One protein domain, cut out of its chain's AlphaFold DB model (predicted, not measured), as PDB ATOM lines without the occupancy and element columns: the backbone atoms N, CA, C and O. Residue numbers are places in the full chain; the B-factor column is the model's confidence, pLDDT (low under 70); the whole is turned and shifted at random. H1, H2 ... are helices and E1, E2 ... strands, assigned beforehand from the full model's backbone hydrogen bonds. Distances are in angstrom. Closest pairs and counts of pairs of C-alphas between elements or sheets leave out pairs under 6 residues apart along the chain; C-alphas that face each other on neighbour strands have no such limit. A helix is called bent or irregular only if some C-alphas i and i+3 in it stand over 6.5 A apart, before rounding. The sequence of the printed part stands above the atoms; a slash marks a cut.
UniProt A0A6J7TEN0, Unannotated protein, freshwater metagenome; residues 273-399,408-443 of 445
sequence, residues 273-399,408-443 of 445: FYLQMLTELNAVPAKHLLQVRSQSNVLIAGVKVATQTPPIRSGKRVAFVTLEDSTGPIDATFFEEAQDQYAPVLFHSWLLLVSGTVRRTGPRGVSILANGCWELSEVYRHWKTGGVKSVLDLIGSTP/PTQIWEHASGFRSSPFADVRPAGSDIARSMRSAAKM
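This is residues 273 to 399 and 408 to 443 of the 445 residues of the protein "Unannotated protein" of freshwater metagenome (UniProt A0A6J7TEN0). A small closed barrel of five strands, E1 to E5, makes the core, with H3 packed slantwise over its outside. The two arms of the bent helix H4 gather with H1 and H5 toward one end of the longest axis, and at the other end a loop within residues 408 to 432 reaches far from the barrel. The printed part has 163 residues, with five named helices and five named strands in the order H1 H2 E1 E2 E3 H3 E4 E5 H4 H5. Round the mixed barrel run E1 E2 E3 E5 E4 and back to E1, with E3 and E5 parallel and the other neighbours antiparallel; the class is mixed, helices and strands. The whole is compact, with a radius of gyration of the C-alphas of 16.4 A, and spans 50 by 41 by 31 A.

H1, residues 273 to 280, begins at C-alpha 273 at (-15.461, 16.134, 3.372); it is irregular, with C-alphas 273 and 276 7.6 A apart. H2 is residues 286 to 289. E1, residues 297 to 308, begins at C-alpha 297 at (7.165, 13.957, 11.572), is 23.2 A long and bends by 101 degrees at residue 305. E2, residues 318 to 324, and E3, residues 329 to 335, are each 19.7 A long. H3, residues 336 to 348, is 17.1 A long and irregular, with C-alphas 341 and 344 8.1 A apart. E4, residues 351 to 361, and E5, residues 365 to 375, are each 26.1 A long; E4 bends by 75 degrees at residue 355 and E5 by 80 degrees at residue 371. H4, residues 376 to 396, was assigned as one helix by its hydrogen bonds but is bent, with C-alphas 385 and 388 9.6 A apart; its arms are H4a, residues 376 to 385, and H4b, residues 388 to 396. H5, residues 433 to 443, is 16.4 A long and ends at C-alpha 443 at (-18.644, 25.659, 5.505).

E1, E2 and E3 form a meander, each strand the antiparallel neighbour of the one before, with N 305 and O 322 at 2.8 A and N 321 and O 332 at 2.8 A. E3 and E5 are parallel, with N 368 and O 331 at 2.8 A. E4 and E5 are a hairpin, with N 357 and O 369 at 2.8 A. E4 and E1 close the barrel, antiparallel, with N 300 and O 354 at 2.9 A. E1 pairs in a staggered way, with E4 over residues 297 to 303 and with E2 over residues 303 to 308. H3 lies outside the barrel at a height over the sheet of 7.5 A, over E5, its closest C-alphas being those of Ala 338 and Asn 371, 5.6 A apart; on the local plane it runs slantwise to the strands, at 56 degrees to E5. H2 also lies outside, at a height over the sheet of 7.8 A, with the C-alphas of Ala 286 and Ile 330 5.9 A apart. H4a touches H4b at a steep tilt of 49 degrees, opposite ways, the closest C-alphas being those of His 382 and Val 391, 5.7 A apart. H4a touches H5 at a shallow tilt of 12 degrees, the same way, with the closest C-alphas, of Ser 377 and Ala 440, 6.0 A apart. H1 and H4a only just touch, with 3 pairs of C-alphas within 8 A, the closest being Met 277 and Trp 383 at 7.0 A. H3 and H5 are apart. In H4a and H4b every O i to N i+4 pair is within hydrogen-bond range; the counts are 3 of 4 in H1, 6 of 9 in H3 and 5 of 7 in H5, and H2 is too short for such a pair.

The two C-alphas farthest apart are those of Gly 386 and Ala 415, 51.8 A. Residues 400 to 407 are not printed, and C-alphas 399 and 408 are 23.2 A apart across the cut. Of the links that are printed whole, none is long. The mean pLDDT of the printed part is 80.2; residues 313 to 315, 397 to 399, 408 to 412, 415 and 417 to 443 are under 70.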
ATOM      1  N   PHE A 273     -15.377  14.729   3.784       92.69
ATOM      2  CA  PHE A 273     -15.461  16.134   3.372       92.69
ATOM      3  C   PHE A 273     -14.125  16.890   3.445       92.69
ATOM      4  O   PHE A 273     -13.979  17.944   2.824       92.69
ATOM      5  N   TYR A 274     -13.144  16.359   4.179       93.94
ATOM      6  CA  TYR A 274     -11.833  16.977   4.383       93.94
ATOM      7  C   TYR A 274     -10.714  16.279   3.597       93.94
ATOM      8  O   TYR A 274      -9.586  16.768   3.596       93.94
ATOM      9  N   LEU A 275     -10.998  15.170   2.900       92.06
ATOM     10  CA  LEU A 275      -9.973  14.335   2.255       92.06
ATOM     11  C   LEU A 275      -9.121  15.087   1.235       92.06
ATOM     12  O   LEU A 275      -7.916  14.852   1.179       92.06
ATOM     13  N   GLN A 276      -9.714  15.998   0.458       93.06
ATOM     14  CA  GLN A 276      -8.960  16.792  -0.514       93.06
ATOM     15  C   GLN A 276      -7.883  17.629   0.185       93.06
ATOM     16  O   GLN A 276      -6.700  17.488  -0.115       93.06
ATOM     17  N   MET A 277      -8.284  18.434   1.173       94.50
ATOM     18  CA  MET A 277      -7.361  19.241   1.970       94.50
ATOM     19  C   MET A 277      -6.300  18.364   2.642       94.50
ATOM     20  O   MET A 277      -5.117  18.679   2.595       94.50
ATOM     21  N   LEU A 278      -6.704  17.254   3.264       92.88
ATOM     22  CA  LEU A 278      -5.784  16.359   3.966       92.88
ATOM     23  C   LEU A 278      -4.748  15.735   3.028       92.88
ATOM     24  O   LEU A 278      -3.582  15.616   3.400       92.88
ATOM     25  N   THR A 279      -5.155  15.399   1.805       91.00
ATOM     26  CA  THR A 279      -4.252  14.888   0.769       91.00
ATOM     27  C   THR A 279      -3.249  15.960   0.348       91.00
ATOM     28  O   THR A 279      -2.052  15.690   0.305       91.00
ATOM     29  N   GLU A 280      -3.703  17.191   0.108       90.62
ATOM     30  CA  GLU A 280      -2.827  18.317  -0.247       90.62
ATOM     31  C   GLU A 280      -1.851  18.695   0.885       90.62
ATOM     32  O   GLU A 280      -0.721  19.106   0.624       90.62
ATOM     33  N   LEU A 281      -2.255  18.506   2.146       87.94
ATOM     34  CA  LEU A 281      -1.405  18.691   3.328       87.94
ATOM     35  C   LEU A 281      -0.452  17.515   3.592       87.94
ATOM     36  O   LEU A 281       0.349  17.589   4.524       87.94
ATOM     37  N   ASN A 282      -0.512  16.441   2.798       88.69
ATOM     38  CA  ASN A 282       0.214  15.189   3.035       88.69
ATOM     39  C   ASN A 282      -0.057  14.587   4.428       88.69
ATOM     40  O   ASN A 282       0.839  14.020   5.059       88.69
ATOM     41  N   ALA A 283      -1.292  14.713   4.922       91.12
ATOM     42  CA  ALA A 283      -1.705  14.038   6.145       91.12
ATOM     43  C   ALA A 283      -1.723  12.517   5.925       91.12
ATOM     44  O   ALA A 283      -2.200  12.017   4.903       91.12
ATOM     45  N   VAL A 284      -1.179  11.774   6.885       92.50
ATOM     46  CA  VAL A 284      -1.019  10.326   6.794       92.50
ATOM     47  C   VAL A 284      -2.249   9.641   7.387       92.50
ATOM     48  O   VAL A 284      -2.515   9.827   8.576       92.50
ATOM     49  N   PRO A 285      -2.978   8.822   6.607       92.56
ATOM     50  CA  PRO A 285      -4.115   8.087   7.134       92.56
ATOM     51  C   PRO A 285      -3.672   6.924   8.032       92.56
ATOM     52  O   PRO A 285      -2.578   6.369   7.851       92.56
ATOM     53  N   ALA A 286      -4.541   6.494   8.948       92.50
ATOM     54  CA  ALA A 286      -4.275   5.449   9.938       92.50
ATOM     55  C   ALA A 286      -3.714   4.171   9.298       92.50
ATOM     56  O   ALA A 286      -2.686   3.645   9.734       92.50
ATOM     57  N   LYS A 287      -4.319   3.725   8.189       90.25
ATOM     58  CA  LYS A 287      -3.890   2.529   7.440       90.25
ATOM     59  C   LYS A 287      -2.436   2.566   6.950       90.25
ATOM     60  O   LYS A 287      -1.845   1.511   6.726       90.25
ATOM     61  N   HIS A 288      -1.845   3.749   6.766       91.31
ATOM     62  CA  HIS A 288      -0.471   3.906   6.276       91.31
ATOM     63  C   HIS A 288       0.547   4.138   7.401       91.31
ATOM     64  O   HIS A 288       1.745   3.969   7.174       91.31
ATOM     65  N   LEU A 289       0.114   4.451   8.628       89.19
ATOM     66  CA  LEU A 289       1.022   4.743   9.745       89.19
ATOM     67  C   LEU A 289       1.974   3.586  10.073       89.19
ATOM     68  O   LEU A 289       3.131   3.810  10.429       89.19
ATOM     69  N   LEU A 290       1.535   2.339   9.878       88.31
ATOM     70  CA  LEU A 290       2.377   1.151  10.054       88.31
ATOM     71  C   LEU A 290       3.556   1.069   9.081       88.31
ATOM     72  O   LEU A 290       4.509   0.342   9.366       88.31
ATOM     73  N   GLN A 291       3.522   1.794   7.966       87.69
ATOM     74  CA  GLN A 291       4.598   1.838   6.972       87.69
ATOM     75  C   GLN A 291       5.547   3.019   7.207       87.69
ATOM     76  O   GLN A 291       6.653   3.046   6.668       87.69
ATOM     77  N   VAL A 292       5.154   3.980   8.048       88.62
ATOM     78  CA  VAL A 292       5.978   5.146   8.364       88.62
ATOM     79  C   VAL A 292       7.119   4.758   9.308       88.62
ATOM     80  O   VAL A 292       6.964   3.980  10.263       88.62
ATOM     81  N   ARG A 293       8.301   5.313   9.030       86.12
ATOM     82  CA  ARG A 293       9.502   5.128   9.845       86.12
ATOM     83  C   ARG A 293       9.308   5.768  11.227       86.12
ATOM     84  O   ARG A 293       8.725   6.839  11.368       86.12
ATOM     85  N   SER A 294       9.840   5.122  12.264       89.50
ATOM     86  CA  SER A 294       9.915   5.736  13.598       89.50
ATOM     87  C   SER A 294      10.726   7.037  13.540       89.50
ATOM     88  O   SER A 294      11.732   7.098  12.833       89.50
ATOM     89  N   GLN A 295      10.326   8.039  14.322       87.69
ATOM     90  CA  GLN A 295      10.891   9.398  14.354       87.69
ATOM     91  C   GLN A 295      10.555  10.295  13.156       87.69
ATOM     92  O   GLN A 295      11.046  11.418  13.094       87.69
ATOM     93  N   SER A 296       9.708   9.856  12.227       86.81
ATOM     94  CA  SER A 296       9.191  10.745  11.183       86.81
ATOM     95  C   SER A 296       8.157  11.716  11.750       86.81
ATOM     96  O   SER A 296       7.304  11.318  12.546       86.81
ATOM     97  N   ASN A 297       8.213  12.974  11.312       91.31
ATOM     98  CA  ASN A 297       7.165  13.957  11.572       91.31
ATOM     99  C   ASN A 297       6.015  13.746  10.590       91.31
ATOM    100  O   ASN A 297       6.248  13.573   9.395       91.31
ATOM    101  N   VAL A 298       4.791  13.747  11.104       92.06
ATOM    102  CA  VAL A 298       3.573  13.494  10.335       92.06
ATOM    103  C   VAL A 298       2.454  14.421  10.786       92.06
ATOM    104  O   VAL A 298       2.402  14.844  11.943       92.06
ATOM    105  N   LEU A 299       1.535  14.692   9.863       94.06
ATOM    106  CA  LEU A 299       0.209  15.206  10.174       94.06
ATOM    107  C   LEU A 299      -0.763  14.030  10.156       94.06
ATOM    108  O   LEU A 299      -0.756  13.247   9.210       94.06
ATOM    109  N   ILE A 300      -1.594  13.910  11.181       95.50
ATOM    110  CA  ILE A 300      -2.739  12.998  11.203       95.50
ATOM    111  C   ILE A 300      -3.999  13.826  11.419       95.50
ATOM    112  O   ILE A 300      -3.949  14.880  12.051       95.50
ATOM    113  N   ALA A 301      -5.136  13.359  10.926       95.81
ATOM    114  CA  ALA A 301      -6.411  13.999  11.203       95.81
ATOM    115  C   ALA A 301      -7.467  12.949  11.479       95.81
ATOM    116  O   ALA A 301      -7.429  11.867  10.900       95.81
ATOM    117  N   GLY A 302      -8.420  13.278  12.339       95.50
ATOM    118  CA  GLY A 302      -9.501  12.364  12.640       95.50
ATOM    119  C   GLY A 302     -10.520  12.935  13.604       95.50
ATOM    120  O   GLY A 302     -10.382  14.029  14.159       95.50
ATOM    121  N   VAL A 303     -11.559  12.142  13.799       94.31
ATOM    122  CA  VAL A 303     -12.617  12.363  14.766       94.31
ATOM    123  C   VAL A 303     -12.167  11.832  16.116       94.31
ATOM    124  O   VAL A 303     -11.686  10.705  16.224       94.31
ATOM    125  N   LYS A 304     -12.343  12.622  17.171       93.88
ATOM    126  CA  LYS A 304     -11.994  12.221  18.533       93.88
ATOM    127  C   LYS A 304     -12.922  11.109  19.025       93.88
ATOM    128  O   LYS A 304     -14.135  11.302  19.101       93.88
ATOM    129  N   VAL A 305     -12.337   9.962  19.366       92.62
ATOM    130  CA  VAL A 305     -13.028   8.768  19.881       92.62
ATOM    131  C   VAL A 305     -12.992   8.742  21.403       92.62
ATOM    132  O   VAL A 305     -14.027   8.604  22.046       92.62
ATOM    133  N   ALA A 306     -11.796   8.869  21.976       91.00
ATOM    134  CA  ALA A 306     -11.573   8.767  23.411       91.00
ATOM    135  C   ALA A 306     -10.478   9.736  23.852       91.00
ATOM    136  O   ALA A 306      -9.565  10.066  23.094       91.00
ATOM    137  N   THR A 307     -10.572  10.198  25.095       91.25
ATOM    138  CA  THR A 307      -9.549  11.019  25.744       91.25
ATOM    139  C   THR A 307      -9.342  10.494  27.153       91.25
ATOM    140  O   THR A 307     -10.291  10.396  27.924       91.25
ATOM    141  N   GLN A 308      -8.107  10.120  27.477       90.00
ATOM    142  CA  GLN A 308      -7.730   9.581  28.777       90.00
ATOM    143  C   GLN A 308      -6.605  10.422  29.369       90.00
ATOM    144  O   GLN A 308      -5.588  10.659  28.722       90.00
ATOM    145  N   THR A 309      -6.764  10.839  30.621       88.00
ATOM    146  CA  THR A 309      -5.757  11.608  31.365       88.00
ATOM    147  C   THR A 309      -5.392  10.865  32.650       88.00
ATOM    148  O   THR A 309      -5.829  11.263  33.735       88.00
ATOM    149  N   PRO A 310      -4.678   9.727  32.552       84.38
ATOM    150  CA  PRO A 310      -4.352   8.932  33.723       84.38
ATOM    151  C   PRO A 310      -3.407   9.697  34.664       84.38
ATOM    152  O   PRO A 310      -2.525  10.430  34.206       84.38
ATOM    153  N   PRO A 311      -3.548   9.507  35.985       75.31
ATOM    154  CA  PRO A 311      -2.633  10.080  36.960       75.31
ATOM    155  C   PRO A 311      -1.251   9.427  36.827       75.31
ATOM    156  O   PRO A 311      -1.137   8.201  36.837       75.31
ATOM    157  N   ILE A 312      -0.183  10.226  36.750       78.81
ATOM    158  CA  ILE A 312       1.194   9.712  36.764       78.81
ATOM    159  C   ILE A 312       1.954  10.178  38.004       78.81
ATOM    160  O   ILE A 312       1.791  11.298  38.482       78.81
ATOM    161  N   ARG A 313       2.824   9.300  38.518       69.69
ATOM    162  CA  ARG A 313       3.613   9.530  39.743       69.69
ATOM    163  C   ARG A 313       4.492  10.780  39.689       69.69
ATOM    164  O   ARG A 313       4.778  11.347  40.733       69.69
ATOM    165  N   SER A 314       4.928  11.193  38.500       69.94
ATOM    166  CA  SER A 314       5.783  12.370  38.311       69.94
ATOM    167  C   SER A 314       5.046  13.705  38.456       69.94
ATOM    168  O   SER A 314       5.691  14.743  38.366       69.94
ATOM    169  N   GLY A 315       3.717  13.713  38.597       68.56
ATOM    170  CA  GLY A 315       2.903  14.934  38.680       68.56
ATOM    171  C   GLY A 315       2.674  15.650  37.342       68.56
ATOM    172  O   GLY A 315       1.655  16.321  37.194       68.56
ATOM    173  N   LYS A 316       3.564  15.455  36.359       73.44
ATOM    174  CA  LYS A 316       3.382  15.905  34.968       73.44
ATOM    175  C   LYS A 316       2.084  15.366  34.362       73.44
ATOM    176  O   LYS A 316       1.631  14.287  34.730       73.44
ATOM    177  N   ARG A 317       1.486  16.072  33.404       77.19
ATOM    178  CA  ARG A 317       0.247  15.620  32.744       77.19
ATOM    179  C   ARG A 317       0.530  14.915  31.432       77.19
ATOM    180  O   ARG A 317       1.356  15.354  30.640       77.19
ATOM    181  N   VAL A 318      -0.207  13.837  31.183       88.38
ATOM    182  CA  VAL A 318      -0.209  13.140  29.896       88.38
ATOM    183  C   VAL A 318      -1.653  12.882  29.500       88.38
ATOM    184  O   VAL A 318      -2.430  12.351  30.292       88.38
ATOM    185  N   ALA A 319      -2.006  13.286  28.285       91.44
ATOM    186  CA  ALA A 319      -3.297  13.013  27.681       91.44
ATOM    187  C   ALA A 319      -3.096  12.046  26.514       91.44
ATOM    188  O   ALA A 319      -2.288  12.291  25.619       91.44
ATOM    189  N   PHE A 320      -3.832  10.943  26.534       93.25
ATOM    190  CA  PHE A 320      -3.929  10.001  25.430       93.25
ATOM    191  C   PHE A 320      -5.232  10.272  24.697       93.25
ATOM    192  O   PHE A 320      -6.304  10.256  25.303       93.25
ATOM    193  N   VAL A 321      -5.139  10.540  23.403       94.56
ATOM    194  CA  VAL A 321      -6.286  10.788  22.540       94.56
ATOM    195  C   VAL A 321      -6.278   9.779  21.413       94.56
ATOM    196  O   VAL A 321      -5.294   9.669  20.688       94.56
ATOM    197  N   THR A 322      -7.392   9.076  21.250       95.12
ATOM    198  CA  THR A 322      -7.617   8.213  20.092       95.12
ATOM    199  C   THR A 322      -8.440   8.990  19.075       95.12
ATOM    200  O   THR A 322      -9.542   9.459  19.382       95.12
ATOM    201  N   LEU A 323      -7.893   9.144  17.874       95.44
ATOM    202  CA  LEU A 323      -8.565   9.709  16.707       95.44
ATOM    203  C   LEU A 323      -8.950   8.592  15.744       95.44
ATOM    204  O   LEU A 323      -8.345   7.529  15.770       95.44
ATOM    205  N   GLU A 324      -9.914   8.834  14.870       93.75
ATOM    206  CA  GLU A 324     -10.253   7.898  13.801       93.75
ATOM    207  C   GLU A 324     -10.584   8.639  12.492       93.75
ATOM    208  O   GLU A 324     -11.140   9.736  12.505       93.75
ATOM    209  N   ASP A 325     -10.155   8.074  11.359       91.56
ATOM    210  CA  ASP A 325     -10.086   8.762  10.062       91.56
ATOM    211  C   ASP A 325     -10.777   8.028   8.895       91.56
ATOM    212  O   ASP A 325     -10.428   8.252   7.737       91.56
ATOM    213  N   SER A 326     -11.754   7.166   9.175       86.81
ATOM    214  CA  SER A 326     -12.375   6.110   8.346       86.81
ATOM    215  C   SER A 326     -11.513   4.884   8.058       86.81
ATOM    216  O   SER A 326     -12.042   3.839   7.685       86.81
ATOM    217  N   THR A 327     -10.189   4.979   8.198       89.56
ATOM    218  CA  THR A 327      -9.276   3.868   7.882       89.56
ATOM    219  C   THR A 327      -8.797   3.116   9.117       89.56
ATOM    220  O   THR A 327      -8.280   2.005   8.995       89.56
ATOM    221  N   GLY A 328      -8.980   3.701  10.298       90.19
ATOM    222  CA  GLY A 328      -8.751   3.052  11.579       90.19
ATOM    223  C   GLY A 328      -8.470   4.045  12.708       90.19
ATOM    224  O   GLY A 328      -8.372   5.253  12.478       90.19
ATOM    225  N   PRO A 329      -8.329   3.538  13.943       92.69
ATOM    226  CA  PRO A 329      -7.954   4.353  15.086       92.69
ATOM    227  C   PRO A 329      -6.463   4.715  15.064       92.69
ATOM    228  O   PRO A 329      -5.610   3.927  14.651       92.69
ATOM    229  N   ILE A 330      -6.149   5.905  15.567       94.44
ATOM    230  CA  ILE A 330      -4.805   6.456  15.717       94.44
ATOM    231  C   ILE A 330      -4.652   6.972  17.143       94.44
ATOM    232  O   ILE A 330      -5.368   7.888  17.552       94.44
ATOM    233  N   ASP A 331      -3.686   6.435  17.881       95.12
ATOM    234  CA  ASP A 331      -3.383   6.905  19.230       95.12
ATOM    235  C   ASP A 331      -2.337   8.022  19.200       95.12
ATOM    236  O   ASP A 331      -1.236   7.863  18.659       95.12
ATOM    237  N   ALA A 332      -2.674   9.148  19.821       95.69
ATOM    238  CA  ALA A 332      -1.819  10.312  19.984       95.69
ATOM    239  C   ALA A 332      -1.613  10.632  21.471       95.69
ATOM    240  O   ALA A 332      -2.561  10.698  22.254       95.69
ATOM    241  N   THR A 333      -0.363  10.860  21.860       95.06
ATOM    242  CA  THR A 333       0.036  11.204  23.225       95.06
ATOM    243  C   THR A 333       0.469  12.662  23.284       95.06
ATOM    244  O   THR A 333       1.426  13.049  22.613       95.06
ATOM    245  N   PHE A 334      -0.188  13.445  24.134       92.88
ATOM    246  CA  PHE A 334       0.141  14.836  24.424       92.88
ATOM    247  C   PHE A 334       0.792  14.917  25.804       92.88
ATOM    248  O   PHE A 334       0.149  14.629  26.818       92.88
ATOM    249  N   PHE A 335       2.061  15.314  25.853       89.25
ATOM    250  CA  PHE A 335       2.735  15.650  27.108       89.25
ATOM    251  C   PHE A 335       2.373  17.067  27.563       89.25
ATOM    252  O   PHE A 335       1.768  17.832  26.813       89.25
ATOM    253  N   GLU A 336       2.714  17.385  28.807       83.12
ATOM    254  CA  GLU A 336       2.411  18.650  29.480       83.12
ATOM    255  C   GLU A 336       2.760  19.874  28.627       83.12
ATOM    256  O   GLU A 336       1.918  20.744  28.432       83.12
ATOM    257  N   GLU A 337       3.935  19.868  27.997       79.88
ATOM    258  CA  GLU A 337       4.426  20.986  27.191       79.88
ATOM    259  C   GLU A 337       3.536  21.264  25.961       79.88
ATOM    260  O   GLU A 337       3.339  22.413  25.575       79.88
ATOM    261  N   ALA A 338       2.951  20.220  25.363       78.00
ATOM    262  CA  ALA A 338       1.994  20.366  24.264       78.00
ATOM    263  C   ALA A 338       0.584  20.722  24.770       78.00
ATOM    264  O   ALA A 338      -0.196  21.361  24.065       78.00
ATOM    265  N   GLN A 339       0.225  20.313  25.989       75.44
ATOM    266  CA  GLN A 339      -1.085  20.621  26.564       75.44
ATOM    267  C   GLN A 339      -1.219  22.098  26.931       75.44
ATOM    268  O   GLN A 339      -2.287  22.658  26.700       75.44
ATOM    269  N   ASP A 340      -0.164  22.737  27.438       77.38
ATOM    270  CA  ASP A 340      -0.212  24.146  27.857       77.38
ATOM    271  C   ASP A 340      -0.690  25.082  26.739       77.38
ATOM    272  O   ASP A 340      -1.430  26.034  26.988       77.38
ATOM    273  N   GLN A 341      -0.321  24.781  25.492       79.81
ATOM    274  CA  GLN A 341      -0.693  25.581  24.328       79.81
ATOM    275  C   GLN A 341      -2.018  25.140  23.686       79.81
ATOM    276  O   GLN A 341      -2.775  25.978  23.199       79.81
ATOM    277  N   TYR A 342      -2.315  23.836  23.679       86.88
ATOM    278  CA  TYR A 342      -3.397  23.276  22.861       86.88
ATOM    279  C   TYR A 342      -4.552  22.647  23.653       86.88
ATOM    280  O   TYR A 342      -5.492  22.132  23.046       86.88
ATOM    281  N   ALA A 343      -4.549  22.707  24.990       85.12
ATOM    282  CA  ALA A 343      -5.600  22.121  25.831       85.12
ATOM    283  C   ALA A 343      -7.033  22.543  25.441       85.12
ATOM    284  O   ALA A 343      -7.889  21.656  25.337       85.12
ATOM    285  N   PRO A 344      -7.344  23.831  25.163       87.38
ATOM    286  CA  PRO A 344      -8.698  24.219  24.768       87.38
ATOM    287  C   PRO A 344      -9.176  23.468  23.522       87.38
ATOM    288  O   PRO A 344     -10.279  22.918  23.523       87.38
ATOM    289  N   VAL A 345      -8.317  23.373  22.502       89.81
ATOM    290  CA  VAL A 345      -8.600  22.664  21.249       89.81
ATOM    291  C   VAL A 345      -8.706  21.161  21.502       89.81
ATOM    292  O   VAL A 345      -9.691  20.547  21.095       89.81
ATOM    293  N   LEU A 346      -7.752  20.582  22.231       89.25
ATOM    294  CA  LEU A 346      -7.679  19.152  22.526       89.25
ATOM    295  C   LEU A 346      -8.940  18.630  23.230       89.25
ATOM    296  O   LEU A 346      -9.513  17.615  22.824       89.25
ATOM    297  N   PHE A 347      -9.404  19.328  24.269       88.06
ATOM    298  CA  PHE A 347     -10.537  18.873  25.078       88.06
ATOM    299  C   PHE A 347     -11.894  19.228  24.458       88.06
ATOM    300  O   PHE A 347     -12.804  18.402  24.513       88.06
ATOM    301  N   HIS A 348     -12.023  20.360  23.756       88.00
ATOM    302  CA  HIS A 348     -13.332  20.863  23.304       88.00
ATOM    303  C   HIS A 348     -13.598  20.715  21.800       88.00
ATOM    304  O   HIS A 348     -14.711  20.990  21.350       88.00
ATOM    305  N   SER A 349     -12.619  20.263  21.012       90.75
ATOM    306  CA  SER A 349     -12.819  19.999  19.581       90.75
ATOM    307  C   SER A 349     -13.142  18.533  19.333       90.75
ATOM    308  O   SER A 349     -12.576  17.637  19.968       90.75
ATOM    309  N   TRP A 350     -14.051  18.290  18.393       91.25
ATOM    310  CA  TRP A 350     -14.436  16.940  17.979       91.25
ATOM    311  C   TRP A 350     -13.617  16.441  16.783       91.25
ATOM    312  O   TRP A 350     -13.213  15.284  16.767       91.25
ATOM    313  N   LEU A 351     -13.326  17.324  15.823       94.25
ATOM    314  CA  LEU A 351     -12.475  17.044  14.666       94.25
ATOM    315  C   LEU A 351     -11.114  17.707  14.863       94.25
ATOM    316  O   LEU A 351     -11.041  18.922  15.064       94.25
ATOM    317  N   LEU A 352     -10.048  16.918  14.788       95.81
ATOM    318  CA  LEU A 352      -8.694  17.370  15.092       95.81
ATOM    319  C   LEU A 352      -7.747  17.094  13.926       95.81
ATOM    320  O   LEU A 352      -7.763  16.012  13.344       95.81
ATOM    321  N   LEU A 353      -6.889  18.071  13.636       96.25
ATOM    322  CA  LEU A 353      -5.619  17.879  12.942       96.25
ATOM    323  C   LEU A 353      -4.516  17.868  14.002       96.25
ATOM    324  O   LEU A 353      -4.445  18.785  14.816       96.25
ATOM    325  N   VAL A 354      -3.652  16.858  13.996       95.56
ATOM    326  CA  VAL A 354      -2.546  16.713  14.946       95.56
ATOM    327  C   VAL A 354      -1.231  16.630  14.187       95.56
ATOM    328  O   VAL A 354      -1.080  15.830  13.267       95.56
ATOM    329  N   SER A 355      -0.269  17.445  14.610       94.38
ATOM    330  CA  SER A 355       1.125  17.355  14.185       94.38
ATOM    331  C   SER A 355       1.927  16.632  15.253       94.38
ATOM    332  O   SER A 355       1.791  16.922  16.445       94.38
ATOM    333  N   GLY A 356       2.764  15.685  14.845       92.62
ATOM    334  CA  GLY A 356       3.557  14.925  15.794       92.62
ATOM    335  C   GLY A 356       4.598  14.022  15.162       92.62
ATOM    336  O   GLY A 356       4.766  13.958  13.946       92.62
ATOM    337  N   THR A 357       5.304  13.301  16.023       93.31
ATOM    338  CA  THR A 357       6.374  12.383  15.646       93.31
ATOM    339  C   THR A 357       5.940  10.937  15.866       93.31
ATOM    340  O   THR A 357       5.489  10.563  16.948       93.31
ATOM    341  N   VAL A 358       6.135  10.083  14.862       92.19
ATOM    342  CA  VAL A 358       5.798   8.656  14.945       92.19
ATOM    343  C   VAL A 358       6.699   7.942  15.956       92.19
ATOM    344  O   VAL A 358       7.933   7.985  15.872       92.19
ATOM    345  N   ARG A 359       6.087   7.215  16.890       93.38
ATOM    346  CA  ARG A 359       6.735   6.303  17.837       93.38
ATOM    347  C   ARG A 359       6.280   4.879  17.540       93.38
ATOM    348  O   ARG A 359       5.091   4.603  17.427       93.38
ATOM    349  N   ARG A 360       7.240   3.965  17.408       88.19
ATOM    350  CA  ARG A 360       6.965   2.539  17.201       88.19
ATOM    351  C   ARG A 360       7.331   1.746  18.443       88.19
ATOM    352  O   ARG A 360       8.473   1.818  18.893       88.19
ATOM    353  N   THR A 361       6.387   0.949  18.923       84.69
ATOM    354  CA  THR A 361       6.555   0.050  20.066       84.69
ATOM    355  C   THR A 361       6.241  -1.369  19.601       84.69
ATOM    356  O   THR A 361       5.089  -1.786  19.520       84.69
ATOM    357  N   GLY A 362       7.282  -2.118  19.239       82.00
ATOM    358  CA  GLY A 362       7.144  -3.469  18.694       82.00
ATOM    359  C   GLY A 362       6.686  -3.516  17.224       82.00
ATOM    360  O   GLY A 362       6.718  -2.503  16.523       82.00
ATOM    361  N   PRO A 363       6.279  -4.700  16.723       79.62
ATOM    362  CA  PRO A 363       6.007  -4.903  15.296       79.62
ATOM    363  C   PRO A 363       4.809  -4.102  14.764       79.62
ATOM    364  O   PRO A 363       4.882  -3.548  13.667       79.62
ATOM    365  N   ARG A 364       3.719  -4.032  15.546       84.12
ATOM    366  CA  ARG A 364       2.446  -3.389  15.162       84.12
ATOM    367  C   ARG A 364       2.024  -2.218  16.056       84.12
ATOM    368  O   ARG A 364       0.991  -1.621  15.793       84.12
ATOM    369  N   GLY A 365       2.785  -1.890  17.099       86.19
ATOM    370  CA  GLY A 365       2.475  -0.735  17.939       86.19
ATOM    371  C   GLY A 365       2.984   0.540  17.285       86.19
ATOM    372  O   GLY A 365       4.195   0.710  17.131       86.19
ATOM    373  N   VAL A 366       2.069   1.425  16.902       91.44
ATOM    374  CA  VAL A 366       2.377   2.764  16.394       91.44
ATOM    375  C   VAL A 366       1.551   3.766  17.178       91.44
ATOM    376  O   VAL A 366       0.344   3.603  17.300       91.44
ATOM    377  N   SER A 367       2.208   4.792  17.701       94.06
ATOM    378  CA  SER A 367       1.564   5.933  18.339       94.06
ATOM    379  C   SER A 367       2.210   7.226  17.867       94.06
ATOM    380  O   SER A 367       3.349   7.239  17.391       94.06
ATOM    381  N   ILE A 368       1.478   8.326  17.978       95.00
ATOM    382  CA  ILE A 368       1.971   9.654  17.633       95.00
ATOM    383  C   ILE A 368       2.319  10.397  18.913       95.00
ATOM    384  O   ILE A 368       1.489  10.569  19.798       95.00
ATOM    385  N   LEU A 369       3.558  10.862  19.007       94.88
ATOM    386  CA  LEU A 369       3.948  11.863  19.986       94.88
ATOM    387  C   LEU A 369       3.496  13.225  19.464       94.88
ATOM    388  O   LEU A 369       4.097  13.736  18.524       94.88
ATOM    389  N   ALA A 370       2.410  13.763  20.008       94.50
ATOM    390  CA  ALA A 370       1.803  14.985  19.507       94.50
ATOM    391  C   ALA A 370       2.561  16.227  19.991       94.50
ATOM    392  O   ALA A 370       2.840  16.374  21.181       94.50
ATOM    393  N   ASN A 371       2.839  17.128  19.051       90.62
ATOM    394  CA  ASN A 371       3.531  18.395  19.280       90.62
ATOM    395  C   ASN A 371       2.579  19.596  19.139       90.62
ATOM    396  O   ASN A 371       2.865  20.665  19.667       90.62
ATOM    397  N   GLY A 372       1.453  19.432  18.436       90.94
ATOM    398  CA  GLY A 372       0.417  20.456  18.316       90.94
ATOM    399  C   GLY A 372      -0.879  19.911  17.730       90.94
ATOM    400  O   GLY A 372      -0.875  18.864  17.072       90.94
ATOM    401  N   CYS A 373      -1.993  20.599  17.980       93.69
ATOM    402  CA  CYS A 373      -3.278  20.241  17.386       93.69
ATOM    403  C   CYS A 373      -4.166  21.452  17.085       93.69
ATOM    404  O   CYS A 373      -4.179  22.426  17.831       93.69
ATOM    405  N   TRP A 374      -4.966  21.342  16.028       94.31
ATOM    406  CA  TRP A 374      -5.866  22.389  15.545       94.31
ATOM    407  C   TRP A 374      -7.256  21.814  15.288       94.31
ATOM    408  O   TRP A 374      -7.396  20.642  14.922       94.31
ATOM    409  N   GLU A 375      -8.291  22.638  15.451       94.62
ATOM    410  CA  GLU A 375      -9.642  22.241  15.061       94.62
ATOM    411  C   GLU A 375      -9.711  22.136  13.533       94.62
ATOM    412  O   GLU A 375      -9.415  23.088  12.807       94.62
ATOM    413  N   LEU A 376     -10.153  20.987  13.023       93.25
ATOM    414  CA  LEU A 376     -10.154  20.727  11.581       93.25
ATOM    415  C   LEU A 376     -11.032  21.720  10.796       93.25
ATOM    416  O   LEU A 376     -10.735  22.043   9.647       93.25
ATOM    417  N   SER A 377     -12.100  22.235  11.420       91.06
ATOM    418  CA  SER A 377     -12.992  23.224  10.803       91.06
ATOM    419  C   SER A 377     -12.302  24.575  10.568       91.06
ATOM    420  O   SER A 377     -12.548  25.232   9.556       91.06
ATOM    421  N   GLU A 378     -11.394  24.971  11.460       92.00
ATOM    422  CA  GLU A 378     -10.581  26.177  11.319       92.00
ATOM    423  C   GLU A 378      -9.517  25.995  10.239       92.00
ATOM    424  O   GLU A 378      -9.435  26.812   9.322       92.00
ATOM    425  N   VAL A 379      -8.791  24.874  10.275       93.38
ATOM    426  CA  VAL A 379      -7.800  24.517   9.246       93.38
ATOM    427  C   VAL A 379      -8.430  24.550   7.852       93.38
ATOM    428  O   VAL A 379      -7.883  25.147   6.925       93.38
ATOM    429  N   TYR A 380      -9.627  23.979   7.709       93.69
ATOM    430  CA  TYR A 380     -10.357  23.969   6.445       93.69
ATOM    431  C   TYR A 380     -10.745  25.367   5.955       93.69
ATOM    432  O   TYR A 380     -10.771  25.614   4.749       93.69
ATOM    433  N   ARG A 381     -10.998  26.314   6.870       93.12
ATOM    434  CA  ARG A 381     -11.266  27.718   6.521       93.12
ATOM    435  C   ARG A 381     -10.041  28.358   5.890       93.12
ATOM    436  O   ARG A 381     -10.160  28.937   4.816       93.12
ATOM    437  N   HIS A 382      -8.888  28.195   6.536       93.31
ATOM    438  CA  HIS A 382      -7.608  28.705   6.048       93.31
ATOM    439  C   HIS A 382      -7.238  28.099   4.693       93.31
ATOM    440  O   HIS A 382      -6.841  28.821   3.776       93.31
ATOM    441  N   TRP A 383      -7.455  26.792   4.533       95.06
ATOM    442  CA  TRP A 383      -7.248  26.112   3.261       95.06
ATOM    443  C   TRP A 383      -8.155  26.663   2.154       95.06
ATOM    444  O   TRP A 383      -7.673  26.964   1.066       95.06
ATOM    445  N   LYS A 384      -9.446  26.892   2.430       92.94
ATOM    446  CA  LYS A 384     -10.361  27.499   1.449       92.94
ATOM    447  C   LYS A 384      -9.961  28.919   1.046       92.94
ATOM    448  O   LYS A 384     -10.159  29.289  -0.107       92.94
ATOM    449  N   THR A 385      -9.440  29.723   1.972       92.62
ATOM    450  CA  THR A 385      -9.100  31.130   1.696       92.62
ATOM    451  C   THR A 385      -7.738  31.313   1.037       92.62
ATOM    452  O   THR A 385      -7.578  32.220   0.227       92.62
ATOM    453  N   GLY A 386      -6.745  30.495   1.396       88.81
ATOM    454  CA  GLY A 386      -5.349  30.713   1.005       88.81
ATOM    455  C   GLY A 386      -4.560  29.438   0.701       88.81
ATOM    456  O   GLY A 386      -3.328  29.480   0.656       88.81
ATOM    457  N   GLY A 387      -5.246  28.309   0.507       92.44
ATOM    458  CA  GLY A 387      -4.656  27.020   0.160       92.44
ATOM    459  C   GLY A 387      -3.722  26.455   1.232       92.44
ATOM    460  O   GLY A 387      -3.736  26.858   2.397       92.44
ATOM    461  N   VAL A 388      -2.865  25.522   0.814       89.88
ATOM    462  CA  VAL A 388      -1.877  24.852   1.681       89.88
ATOM    463  C   VAL A 388      -0.945  25.846   2.373       89.88
ATOM    464  O   VAL A 388      -0.632  25.665   3.546       89.88
ATOM    465  N   LYS A 389      -0.536  26.924   1.691       89.12
ATOM    466  CA  LYS A 389       0.370  27.922   2.273       89.12
ATOM    467  C   LYS A 389      -0.240  28.578   3.512       89.12
ATOM    468  O   LYS A 389       0.419  28.623   4.539       89.12
ATOM    469  N   SER A 390      -1.507  28.993   3.447       90.94
ATOM    470  CA  SER A 390      -2.177  29.601   4.604       90.94
ATOM    471  C   SER A 390      -2.318  28.634   5.782       90.94
ATOM    472  O   SER A 390      -2.251  29.065   6.931       90.94
ATOM    473  N   VAL A 391      -2.481  27.336   5.516       89.62
ATOM    474  CA  VAL A 391      -2.503  26.311   6.567       89.62
ATOM    475  C   VAL A 391      -1.119  26.101   7.177       89.62
ATOM    476  O   VAL A 391      -1.001  25.999   8.393       89.62
ATOM    477  N   LEU A 392      -0.066  26.044   6.361       86.12
ATOM    478  CA  LEU A 392       1.306  25.936   6.861       86.12
ATOM    479  C   LEU A 392       1.708  27.173   7.662       86.12
ATOM    480  O   LEU A 392       2.385  27.028   8.675       86.12
ATOM    481  N   ASP A 393       1.243  28.354   7.254       86.75
ATOM    482  CA  ASP A 393       1.406  29.579   8.025       86.75
ATOM    483  C   ASP A 393       0.682  29.447   9.372       86.75
ATOM    484  O   ASP A 393       1.322  29.673  10.381       86.75
ATOM    485  N   LEU A 394      -0.570  28.967   9.434       87.00
ATOM    486  CA  LEU A 394      -1.284  28.712  10.702       87.00
ATOM    487  C   LEU A 394      -0.539  27.724  11.626       87.00
ATOM    488  O   LEU A 394      -0.453  27.937  12.837       87.00
ATOM    489  N   ILE A 395      -0.007  26.638  11.057       85.50
ATOM    490  CA  ILE A 395       0.736  25.605  11.796       85.50
ATOM    491  C   ILE A 395       2.112  26.128  12.248       85.50
ATOM    492  O   ILE A 395       2.585  25.762  13.320       85.50
ATOM    493  N   GLY A 396       2.768  26.966  11.439       72.94
ATOM    494  CA  GLY A 396       4.098  27.523  11.704       72.94
ATOM    495  C   GLY A 396       4.092  28.821  12.517       72.94
ATOM    496  O   GLY A 396       5.068  29.121  13.200       72.94
ATOM    497  N   SER A 397       2.995  29.581  12.491       59.09
ATOM    498  CA  SER A 397       2.802  30.860  13.178       59.09
ATOM    499  C   SER A 397       2.306  30.684  14.606       59.09
ATOM    500  O   SER A 397       1.576  31.540  15.100       59.09
ATOM    501  N   THR A 398       2.675  29.604  15.289       50.03
ATOM    502  CA  THR A 398       2.422  29.462  16.727       50.03
ATOM    503  C   THR A 398       3.687  29.806  17.529       50.03
ATOM    504  O   THR A 398       4.334  28.912  18.074       50.03
ATOM    505  N   PRO A 399       4.094  31.092  17.623       37.69
ATOM    506  CA  PRO A 399       5.013  31.525  18.655       37.69
ATOM    507  C   PRO A 399       4.298  31.561  20.014       37.69
ATOM    508  O   PRO A 399       3.114  31.867  20.137       37.69
ATOM    509  N   PRO A 408      -9.521  27.928  34.492       44.38
ATOM    510  CA  PRO A 408     -10.385  27.673  35.640       44.38
ATOM    511  C   PRO A 408      -9.516  27.399  36.872       44.38
ATOM    512  O   PRO A 408      -8.696  26.493  36.884       44.38
ATOM    513  N   THR A 409      -9.638  28.218  37.912       45.50
ATOM    514  CA  THR A 409      -8.766  28.164  39.101       45.50
ATOM    515  C   THR A 409      -9.116  27.022  40.054       45.50
ATOM    516  O   THR A 409      -8.440  26.819  41.063       45.50
ATOM    517  N   GLN A 410     -10.167  26.257  39.756       51.31
ATOM    518  CA  GLN A 410     -10.683  25.234  40.650       51.31
ATOM    519  C   GLN A 410      -9.981  23.893  40.411       51.31
ATOM    520  O   GLN A 410     -10.339  23.108  39.535       51.31
ATOM    521  N   ILE A 411      -8.953  23.646  41.217       60.44
ATOM    522  CA  ILE A 411      -8.226  22.378  41.286       60.44
ATOM    523  C   ILE A 411      -8.898  21.520  42.362       60.44
ATOM    524  O   ILE A 411      -8.872  21.867  43.541       60.44
ATOM    525  N   TRP A 412      -9.507  20.404  41.964       65.38
ATOM    526  CA  TRP A 412     -10.178  19.488  42.891       65.38
ATOM    527  C   TRP A 412      -9.187  18.481  43.464       65.38
ATOM    528  O   TRP A 412      -8.642  17.661  42.724       65.38
ATOM    529  N   GLU A 413      -8.960  18.524  44.770       72.44
ATOM    530  CA  GLU A 413      -8.112  17.565  45.478       72.44
ATOM    531  C   GLU A 413      -8.964  16.380  45.960       72.44
ATOM    532  O   GLU A 413      -9.889  16.535  46.756       72.44
ATOM    533  N   HIS A 414      -8.692  15.191  45.422       70.50
ATOM    534  CA  HIS A 414      -9.341  13.941  45.819       70.50
ATOM    535  C   HIS A 414      -8.822  13.479  47.181       70.50
ATOM    536  O   HIS A 414      -7.676  13.747  47.539       70.50
ATOM    537  N   ALA A 415      -9.616  12.677  47.897       64.38
ATOM    538  CA  ALA A 415      -9.234  12.100  49.193       64.38
ATOM    539  C   ALA A 415      -7.934  11.261  49.151       64.38
ATOM    540  O   ALA A 415      -7.307  11.041  50.180       64.38
ATOM    541  N   SER A 416      -7.498  10.824  47.963       70.00
ATOM    542  CA  SER A 416      -6.215  10.146  47.733       70.00
ATOM    543  C   SER A 416      -5.003  11.091  47.631       70.00
ATOM    544  O   SER A 416      -3.912  10.631  47.304       70.00
ATOM    545  N   GLY A 417      -5.182  12.404  47.825       66.44
ATOM    546  CA  GLY A 417      -4.153  13.434  47.620       66.44
ATOM    547  C   GLY A 417      -3.908  13.792  46.148       66.44
ATOM    548  O   GLY A 417      -2.947  14.489  45.826       66.44
ATOM    549  N   PHE A 418      -4.748  13.301  45.230       61.00
ATOM    550  CA  PHE A 418      -4.610  13.572  43.799       61.00
ATOM    551  C   PHE A 418      -5.308  14.882  43.420       61.00
ATOM    552  O   PHE A 418      -6.492  15.056  43.693       61.00
ATOM    553  N   ARG A 419      -4.599  15.793  42.748       64.88
ATOM    554  CA  ARG A 419      -5.139  17.083  42.296       64.88
ATOM    555  C   ARG A 419      -5.610  16.992  40.846       64.88
ATOM    556  O   ARG A 419      -4.810  16.768  39.941       64.88
ATOM    557  N   SER A 420      -6.907  17.184  40.628       58.22
ATOM    558  CA  SER A 420      -7.528  17.182  39.302       58.22
ATOM    559  C   SER A 420      -7.066  18.379  38.486       58.22
ATOM    560  O   SER A 420      -6.906  19.483  39.005       58.22
ATOM    561  N   SER A 421      -6.886  18.163  37.186       59.25
ATOM    562  CA  SER A 421      -6.616  19.252  36.255       59.25
ATOM    563  C   SER A 421      -7.761  20.275  36.264       59.25
ATOM    564  O   SER A 421      -8.916  19.857  36.281       59.25
ATOM    565  N   PRO A 422      -7.480  21.589  36.174       58.06
ATOM    566  CA  PRO A 422      -8.509  22.593  35.913       58.06
ATOM    567  C   PRO A 422      -9.238  22.351  34.577       58.06
ATOM    568  O   PRO A 422     -10.376  22.769  34.409       58.06
ATOM    569  N   PHE A 423      -8.617  21.613  33.652       53.50
ATOM    570  CA  PHE A 423      -9.204  21.187  32.377       53.50
ATOM    571  C   PHE A 423      -9.752  19.750  32.408       53.50
ATOM    572  O   PHE A 423     -10.026  19.185  31.352       53.50
ATOM    573  N   ALA A 424      -9.852  19.117  33.583       54.50
ATOM    574  CA  ALA A 424     -10.455  17.794  33.691       54.50
ATOM    575  C   ALA A 424     -11.941  17.887  33.323       54.50
ATOM    576  O   ALA A 424     -12.709  18.583  33.992       54.50
ATOM    577  N   ASP A 425     -12.344  17.189  32.261       51.59
ATOM    578  CA  ASP A 425     -13.749  17.119  31.878       51.59
ATOM    579  C   ASP A 425     -14.484  16.189  32.847       51.59
ATOM    580  O   ASP A 425     -14.411  14.966  32.755       51.59
ATOM    581  N   VAL A 426     -15.150  16.787  33.833       56.47
ATOM    582  CA  VAL A 426     -16.027  16.088  34.785       56.47
ATOM    583  C   VAL A 426     -17.452  15.928  34.243       56.47
ATOM    584  O   VAL A 426     -18.343  15.480  34.966       56.47
ATOM    585  N   ARG A 427     -17.701  16.322  32.985       43.97
ATOM    586  CA  ARG A 427     -19.019  16.209  32.360       43.97
ATOM    587  C   ARG A 427     -19.228  14.799  31.789       43.97
ATOM    588  O   ARG A 427     -18.274  14.159  31.353       43.97
ATOM    589  N   PRO A 428     -20.477  14.299  31.756       35.44
ATOM    590  CA  PRO A 428     -20.797  13.048  31.078       35.44
ATOM    591  C   PRO A 428     -20.423  13.120  29.592       35.44
ATOM    592  O   PRO A 428     -20.621  14.154  28.945       35.44
ATOM    593  N   ALA A 429     -19.919  12.014  29.040       35.75
ATOM    594  CA  ALA A 429     -19.576  11.919  27.625       35.75
ATOM    595  C   ALA A 429     -20.773  12.302  26.719       35.75
ATOM    596  O   ALA A 429     -21.897  11.868  26.960       35.75
ATOM    597  N   GLY A 430     -20.529  13.097  25.663       43.00
ATOM    598  CA  GLY A 430     -21.485  13.314  24.558       43.00
ATOM    599  C   GLY A 430     -22.159  14.693  24.431       43.00
ATOM    600  O   GLY A 430     -22.974  14.875  23.528       43.00
ATOM    601  N   SER A 431     -21.844  15.687  25.270       38.69
ATOM    602  CA  SER A 431     -22.569  16.979  25.273       38.69
ATOM    603  C   SER A 431     -22.116  18.018  24.221       38.69
ATOM    604  O   SER A 431     -22.932  18.837  23.798       38.69
ATOM    605  N   ASP A 432     -20.870  17.970  23.730       50.03
ATOM    606  CA  ASP A 432     -20.275  19.047  22.903       50.03
ATOM    607  C   ASP A 432     -20.392  18.856  21.368       50.03
ATOM    608  O   ASP A 432     -19.976  19.717  20.585       50.03
ATOM    609  N   ILE A 433     -21.034  17.776  20.906       47.31
ATOM    610  CA  ILE A 433     -21.170  17.436  19.473       47.31
ATOM    611  C   ILE A 433     -21.837  18.577  18.664       47.31
ATOM    612  O   ILE A 433     -21.471  18.854  17.519       47.31
ATOM    613  N   ALA A 434     -22.779  19.310  19.267       45.56
ATOM    614  CA  ALA A 434     -23.589  20.313  18.575       45.56
ATOM    615  C   ALA A 434     -22.811  21.562  18.099       45.56
ATOM    616  O   ALA A 434     -23.231  22.201  17.129       45.56
ATOM    617  N   ARG A 435     -21.699  21.942  18.754       41.81
ATOM    618  CA  ARG A 435     -20.955  23.175  18.416       41.81
ATOM    619  C   ARG A 435     -20.062  22.989  17.190       41.81
ATOM    620  O   ARG A 435     -20.108  23.814  16.280       41.81
ATOM    621  N   SER A 436     -19.321  21.883  17.130       45.97
ATOM    622  CA  SER A 436     -18.422  21.575  16.006       45.97
ATOM    623  C   SER A 436     -19.209  21.302  14.711       45.97
ATOM    624  O   SER A 436     -18.867  21.820  13.647       45.97
ATOM    625  N   MET A 437     -20.368  20.633  14.811       44.38
ATOM    626  CA  MET A 437     -21.246  20.376  13.658       44.38
ATOM    627  C   MET A 437     -21.868  21.640  13.034       44.38
ATOM    628  O   MET A 437     -22.111  21.677  11.826       44.38
ATOM    629  N   ARG A 438     -22.103  22.711  13.811       41.62
ATOM    630  CA  ARG A 438     -22.569  24.002  13.259       41.62
ATOM    631  C   ARG A 438     -21.495  24.703  12.427       41.62
ATOM    632  O   ARG A 438     -21.853  25.395  11.476       41.62
ATOM    633  N   SER A 439     -20.220  24.529  12.777       40.72
ATOM    634  CA  SER A 439     -19.087  25.081  12.022       40.72
ATOM    635  C   SER A 439     -18.905  24.337  10.694       40.72
ATOM    636  O   SER A 439     -18.859  24.969   9.644       40.72
ATOM    637  N   ALA A 440     -18.934  22.997  10.718       35.31
ATOM    638  CA  ALA A 440     -18.808  22.165   9.517       35.31
ATOM    639  C   ALA A 440     -19.937  22.400   8.490       35.31
ATOM    640  O   ALA A 440     -19.661  22.602   7.310       35.31
ATOM    641  N   ALA A 441     -21.204  22.468   8.926       37.44
ATOM    642  CA  ALA A 441     -22.337  22.679   8.015       37.44
ATOM    643  C   ALA A 441     -22.428  24.096   7.426       37.44
ATOM    644  O   ALA A 441     -22.940  24.261   6.329       37.44
ATOM    645  N   LYS A 442     -21.908  25.126   8.111       40.94
ATOM    646  CA  LYS A 442     -21.809  26.482   7.534       40.94
ATOM    647  C   LYS A 442     -20.720  26.604   6.462       40.94
ATOM    648  O   LYS A 442     -20.663  27.622   5.781       40.94
ATOM    649  N   MET A 443     -19.828  25.620   6.364       38.84
ATOM    650  CA  MET A 443     -18.644  25.659   5.505       38.84
ATOM    651  C   MET A 443     -18.700  24.669   4.334       38.84
ATOM    652  O   MET A 443     -17.808  24.706   3.478       38.84
TER     653      MET A 443